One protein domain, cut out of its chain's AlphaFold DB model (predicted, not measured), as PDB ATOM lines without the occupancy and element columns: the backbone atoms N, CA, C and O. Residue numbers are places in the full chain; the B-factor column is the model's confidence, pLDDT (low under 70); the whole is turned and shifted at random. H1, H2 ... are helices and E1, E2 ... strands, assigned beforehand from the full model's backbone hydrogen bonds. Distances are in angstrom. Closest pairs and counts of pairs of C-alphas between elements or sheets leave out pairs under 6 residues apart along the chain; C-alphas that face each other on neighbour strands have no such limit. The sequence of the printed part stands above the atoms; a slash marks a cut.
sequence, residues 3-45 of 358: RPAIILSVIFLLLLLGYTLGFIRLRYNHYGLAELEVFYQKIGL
ATOM      1  N   ARG A   3      61.840  35.815 -50.285       57.31
ATOM      2  CA  ARG A   3      60.878  36.823 -50.754       57.31
ATOM      3  C   ARG A   3      59.391  36.415 -50.697       57.31
ATOM      4  O   ARG A   3      58.600  37.311 -50.427       57.31
ATOM      5  N   PRO A   4      58.972  35.142 -50.874       65.56
ATOM      6  CA  PRO A   4      57.538  34.839 -50.950       65.56
ATOM      7  C   PRO A   4      56.799  35.011 -49.612       65.56
ATOM      8  O   PRO A   4      55.671  35.484 -49.613       65.56
ATOM      9  N   ALA A   5      57.442  34.718 -48.473       72.06
ATOM     10  CA  ALA A   5      56.833  34.894 -47.150       72.06
ATOM     11  C   ALA A   5      56.578  36.375 -46.814       72.06
ATOM     12  O   ALA A   5      55.512  36.715 -46.318       72.06
ATOM     13  N   ILE A   6      57.521  37.265 -47.149       77.88
ATOM     14  CA  ILE A   6      57.374  38.714 -46.921       77.88
ATOM     15  C   ILE A   6      56.242  39.280 -47.785       77.88
ATOM     16  O   ILE A   6      55.427  40.052 -47.294       77.88
ATOM     17  N   ILE A   7      56.161  38.865 -49.053       78.56
ATOM     18  CA  ILE A   7      55.098  39.300 -49.966       78.56
ATOM     19  C   ILE A   7      53.725  38.855 -49.445       78.56
ATOM     20  O   ILE A   7      52.802  39.664 -49.413       78.56
ATOM     21  N   LEU A   8      53.594  37.608 -48.980       79.81
ATOM     22  CA  LEU A   8      52.332  37.091 -48.446       79.81
ATOM     23  C   LEU A   8      51.891  37.846 -47.181       79.81
ATOM     24  O   LEU A   8      50.721  38.203 -47.063       79.81
ATOM     25  N   SER A   9      52.826  38.157 -46.276       84.44
ATOM     26  CA  SER A   9      52.543  38.958 -45.079       84.44
ATOM     27  C   SER A   9      52.116  40.389 -45.414       84.44
ATOM     28  O   SER A   9      51.200  40.909 -44.784       84.44
ATOM     29  N   VAL A  10      52.742  41.023 -46.411       84.69
ATOM     30  CA  VAL A  10      52.358  42.371 -46.868       84.69
ATOM     31  C   VAL A  10      50.964  42.355 -47.493       84.69
ATOM     32  O   VAL A  10      50.152  43.215 -47.167       84.69
ATOM     33  N   ILE A  11      50.649  41.363 -48.331       86.19
ATOM     34  CA  ILE A  11      49.307  41.208 -48.917       86.19
ATOM     35  C   ILE A  11      48.262  41.005 -47.818       86.19
ATOM     36  O   ILE A  11      47.238  41.682 -47.828       86.19
ATOM     37  N   PHE A  12      48.521  40.129 -46.846       87.19
ATOM     38  CA  PHE A  12      47.605  39.906 -45.728       87.19
ATOM     39  C   PHE A  12      47.365  41.186 -44.916       87.19
ATOM     40  O   PHE A  12      46.219  41.509 -44.616       87.19
ATOM     41  N   LEU A  13      48.422  41.948 -44.615       88.12
ATOM     42  CA  LEU A  13      48.300  43.216 -43.896       88.12
ATOM     43  C   LEU A  13      47.485  44.244 -44.693       88.12
ATOM     44  O   LEU A  13      46.659  44.938 -44.114       88.12
ATOM     45  N   LEU A  14      47.680  44.322 -46.014       86.94
ATOM     46  CA  LEU A  14      46.907  45.206 -46.889       86.94
ATOM     47  C   LEU A  14      45.434  44.791 -46.978       86.94
ATOM     48  O   LEU A  14      44.569  45.663 -46.978       86.94
ATOM     49  N   LEU A  15      45.136  43.489 -47.021       87.12
ATOM     50  CA  LEU A  15      43.763  42.978 -46.990       87.12
ATOM     51  C   LEU A  15      43.091  43.273 -45.646       87.12
ATOM     52  O   LEU A  15      41.953  43.733 -45.622       87.12
ATOM     53  N   LEU A  16      43.801  43.059 -44.536       87.12
ATOM     54  CA  LEU A  16      43.303  43.373 -43.201       87.12
ATOM     55  C   LEU A  16      43.053  44.875 -43.058       87.12
ATOM     56  O   LEU A  16      41.979  45.274 -42.624       87.12
ATOM     57  N   LEU A  17      44.009  45.703 -43.487       87.44
ATOM     58  CA  LEU A  17      43.871  47.153 -43.487       87.44
ATOM     59  C   LEU A  17      42.679  47.581 -44.354       87.44
ATOM     60  O   LEU A  17      41.823  48.330 -43.894       87.44
ATOM     61  N   GLY A  18      42.572  47.048 -45.571       83.62
ATOM     62  CA  GLY A  18      41.448  47.292 -46.472       83.62
ATOM     63  C   GLY A  18      40.102  46.904 -45.862       83.62
ATOM     64  O   GLY A  18      39.144  47.661 -45.988       83.62
ATOM     65  N   TYR A  19      40.031  45.777 -45.150       84.81
ATOM     66  CA  TYR A  19      38.836  45.351 -44.422       84.81
ATOM     67  C   TYR A  19      38.507  46.302 -43.263       84.81
ATOM     68  O   TYR A  19      37.385  46.792 -43.173       84.81
ATOM     69  N   THR A  20      39.494  46.651 -42.429       83.19
ATOM     70  CA  THR A  20      39.297  47.581 -41.300       83.19
ATOM     71  C   THR A  20      38.894  48.987 -41.737       83.19
ATOM     72  O   THR A  20      38.098  49.631 -41.064       83.19
ATOM     73  N   LEU A  21      39.403  49.455 -42.879       84.12
ATOM     74  CA  LEU A  21      39.059  50.754 -43.459       84.12
ATOM     75  C   LEU A  21      37.773  50.703 -44.308       84.12
ATOM     76  O   LEU A  21      37.364  51.716 -44.870       84.12
ATOM     77  N   GLY A  22      37.133  49.534 -44.430       80.19
ATOM     78  CA  GLY A  22      35.879  49.359 -45.164       80.19
ATOM     79  C   GLY A  22      36.008  49.407 -46.690       80.19
ATOM     80  O   GLY A  22      34.996  49.555 -47.376       80.19
ATOM     81  N   PHE A  23      37.223  49.286 -47.233       84.50
ATOM     82  CA  PHE A  23      37.474  49.140 -48.672       84.50
ATOM     83  C   PHE A  23      37.269  47.712 -49.165       84.50
ATOM     84  O   PHE A  23      37.054  47.519 -50.359       84.50
ATOM     85  N   ILE A  24      37.356  46.735 -48.259       87.25
ATOM     86  CA  ILE A  24      37.053  45.330 -48.517       87.25
ATOM     87  C   ILE A  24      35.876  44.929 -47.642       87.25
ATOM     88  O   ILE A  24      35.924  45.108 -46.425       87.25
ATOM     89  N   ARG A  25      34.835  44.354 -48.243       85.75
ATOM     90  CA  ARG A  25      33.703  43.793 -47.502       85.75
ATOM     91  C   ARG A  25      33.415  42.381 -47.967       85.75
ATOM     92  O   ARG A  25      33.505  42.065 -49.150       85.75
ATOM     93  N   LEU A  26      33.074  41.543 -47.002       88.44
ATOM     94  CA  LEU A  26      32.645  40.175 -47.228       88.44
ATOM     95  C   LEU A  26      31.160  40.115 -46.926       88.44
ATOM     96  O   LEU A  26      30.745  40.483 -45.826       88.44
ATOM     97  N   ARG A  27      30.371  39.653 -47.892       85.88
ATOM     98  CA  ARG A  27      28.949  39.418 -47.687       85.88
ATOM     99  C   ARG A  27      28.661  37.935 -47.656       85.88
ATOM    100  O   ARG A  27      29.106  37.187 -48.527       85.88
ATOM    101  N   TYR A  28      27.861  37.536 -46.682       88.06
ATOM    102  CA  TYR A  28      27.419  36.166 -46.507       88.06
ATOM    103  C   TYR A  28      25.941  36.059 -46.875       88.06
ATOM    104  O   TYR A  28      25.169  36.986 -46.643       88.06
ATOM    105  N   ASN A  29      25.558  34.935 -47.465       87.12
ATOM    106  CA  ASN A  29      24.168  34.509 -47.563       87.12
ATOM    107  C   ASN A  29      23.960  33.270 -46.674       87.12
ATOM    108  O   ASN A  29      24.872  32.854 -45.956       87.12
ATOM    109  N   HIS A  30      22.775  32.659 -46.736       85.12
ATOM    110  CA  HIS A  30      22.455  31.456 -45.961       85.12
ATOM    111  C   HIS A  30      23.453  30.293 -46.166       85.12
ATOM    112  O   HIS A  30      23.640  29.473 -45.272       85.12
ATOM    113  N   TYR A  31      24.136  30.249 -47.314       89.31
ATOM    114  CA  TYR A  31      25.051  29.179 -47.719       89.31
ATOM    115  C   TYR A  31      26.536  29.505 -47.493       89.31
ATOM    116  O   TYR A  31      27.397  28.683 -47.807       89.31
ATOM    117  N   GLY A  32      26.862  30.685 -46.954       90.06
ATOM    118  CA  GLY A  32      28.232  31.104 -46.659       90.06
ATOM    119  C   GLY A  32      28.664  32.359 -47.417       90.06
ATOM    120  O   GLY A  32      27.849  33.225 -47.727       90.06
ATOM    121  N   LEU A  33      29.973  32.496 -47.658       88.75
ATOM    122  CA  LEU A  33      30.552  33.678 -48.304       88.75
ATOM    123  C   LEU A  33      30.072  33.775 -49.759       88.75
ATOM    124  O   LEU A  33      30.361  32.900 -50.573       88.75
ATOM    125  N   ALA A  34      29.351  34.847 -50.076       88.19
ATOM    126  CA  ALA A  34      28.626  34.986 -51.333       88.19
ATOM    127  C   ALA A  34      29.164  36.099 -52.234       88.19
ATOM    128  O   ALA A  34      29.124  35.968 -53.457       88.19
ATOM    129  N   GLU A  35      29.670  37.180 -51.649       88.62
ATOM    130  CA  GLU A  35      30.136  38.350 -52.388       88.62
ATOM    131  C   GLU A  35      31.365  38.951 -51.706       88.62
ATOM    132  O   GLU A  35      31.448  39.025 -50.476       88.62
ATOM    133  N   LEU A  36      32.321  39.379 -52.523       88.88
ATOM    134  CA  LEU A  36      33.455  40.197 -52.122       88.88
ATOM    135  C   LEU A  36      33.292  41.570 -52.766       88.88
ATOM    136  O   LEU A  36      33.198  41.677 -53.986       88.88
ATOM    137  N   GLU A  37      33.300  42.614 -51.951       87.06
ATOM    138  CA  GLU A  37      33.345  43.994 -52.421       87.06
ATOM    139  C   GLU A  37      34.753  44.555 -52.227       87.06
ATOM    140  O   GLU A  37      35.314  44.442 -51.137       87.06
ATOM    141  N   VAL A  38      35.313  45.172 -53.270       85.81
ATOM    142  CA  VAL A  38      36.606  45.870 -53.228       85.81
ATOM    143  C   VAL A  38      36.455  47.234 -53.895       85.81
ATOM    144  O   VAL A  38      36.121  47.299 -55.074       85.81
ATOM    145  N   PHE A  39      36.696  48.329 -53.164       79.75
ATOM    146  CA  PHE A  39      36.508  49.706 -53.662       79.75
ATOM    147  C   PHE A  39      35.159  49.898 -54.391       79.75
ATOM    148  O   PHE A  39      35.116  50.453 -55.488       79.75
ATOM    149  N   TYR A  40      34.066  49.409 -53.788       72.75
ATOM    150  CA  TYR A  40      32.691  49.425 -54.319       72.75
ATOM    151  C   TYR A  40      32.399  48.474 -55.488       72.75
ATOM    152  O   TYR A  40      31.246  48.357 -55.902       72.75
ATOM    153  N   GLN A  41      33.402  47.759 -56.003       79.81
ATOM    154  CA  GLN A  41      33.192  46.736 -57.022       79.81
ATOM    155  C   GLN A  41      32.824  45.411 -56.374       79.81
ATOM    156  O   GLN A  41      33.584  44.876 -55.569       79.81
ATOM    157  N   LYS A  42      31.662  44.877 -56.752       81.31
ATOM    158  CA  LYS A  42      31.110  43.638 -56.203       81.31
ATOM    159  C   LYS A  42      31.432  42.452 -57.102       81.31
ATOM    160  O   LYS A  42      31.171  42.477 -58.303       81.31
ATOM    161  N   ILE A  43      31.973  41.404 -56.496       83.44
ATOM    162  CA  ILE A  43      32.341  40.152 -57.148       83.44
ATOM    163  C   ILE A  43      31.549  39.032 -56.479       83.44
ATOM    164  O   ILE A  43      31.755  38.738 -55.301       83.44
ATOM    165  N   GLY A  44      30.655  38.393 -57.235       82.94
ATOM    166  CA  GLY A  44      29.963  37.187 -56.783       82.94
ATOM    167  C   GLY A  44      30.939  36.015 -56.672       82.94
ATOM    168  O   GLY A  44      31.685  35.737 -57.609       82.94
ATOM    169  N   LEU A  45      30.938  35.333 -55.527       84.44
ATOM    170  CA  LEU A  45      31.848  34.224 -55.212       84.44
ATOM    171  C   LEU A  45      31.168  32.848 -55.248       84.44
ATOM    172  O   LEU A  45      31.850  31.827 -55.211       84.44
TER     173      LEU A  45
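Overview. This is residues 3 to 45 of the 358 residues of the protein "Metallophosphoesterase" of Cryomorphaceae bacterium (UniProt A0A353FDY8). A small sheet of three antiparallel strands, E1, E2 and E3, forms a head, and one long helix, H1, runs away from it as an arm. The helix meets the sheet near its last residues, and residues 3 to 13 stick out free and make much of the length. The printed part has 43 residues, with one named helix and three named strands in the order H1, E1, E2, E3; the sheet's order is E1, E2, E3, and the class is mixed, helices and strands. The whole is loose, with a radius of gyration of the C-alphas of 12.3 A, and elongated, spanning 38 by 20 by 15 A.

Arrangement. The sheet is a meander, each strand the antiparallel neighbour of the one before: E1, residues 24 to 29, E2, residues 32 to 38, and E3, residues 41 to 44. E1 and E2 form a hairpin, with 154 degrees between their directions; N 27 and O 35 are 2.9 A apart, within hydrogen-bond range. E2 and E3 form a hairpin at 157 degrees, with N 43 and O 36 within range at 2.8 A. E1 and E3 are the edge strands. H1, residues 3 to 20, is on the sheet but only grazes it, with residues 14 to 19; its closest C-alphas to E1 are those of Gly 18 and Ile 24, 5.2 A apart. In H1 every O i to N i+4 pair is within hydrogen-bond range.

Along the chain. E2 measures 18.2 A from first to last C-alpha, E1 16.9 A and E3 10.1 A, where C-alpha 44 is at (29.963, 37.187, -56.783). H1 measures 25.9 A, from C-alpha 3 at (60.878, 36.823, -50.754) to C-alpha 20 at (39.297, 47.581, -41.300).

Size, cuts and confidence. The two C-alphas farthest apart, those of Arg 3 and His 30, are 39.1 A apart. The printed part has no cut, and its three links, H1 to E1, E1 to E2 and E2 to E3, are tight. The mean pLDDT of the printed part is 83.5, and residues 3 to 4 are under 70.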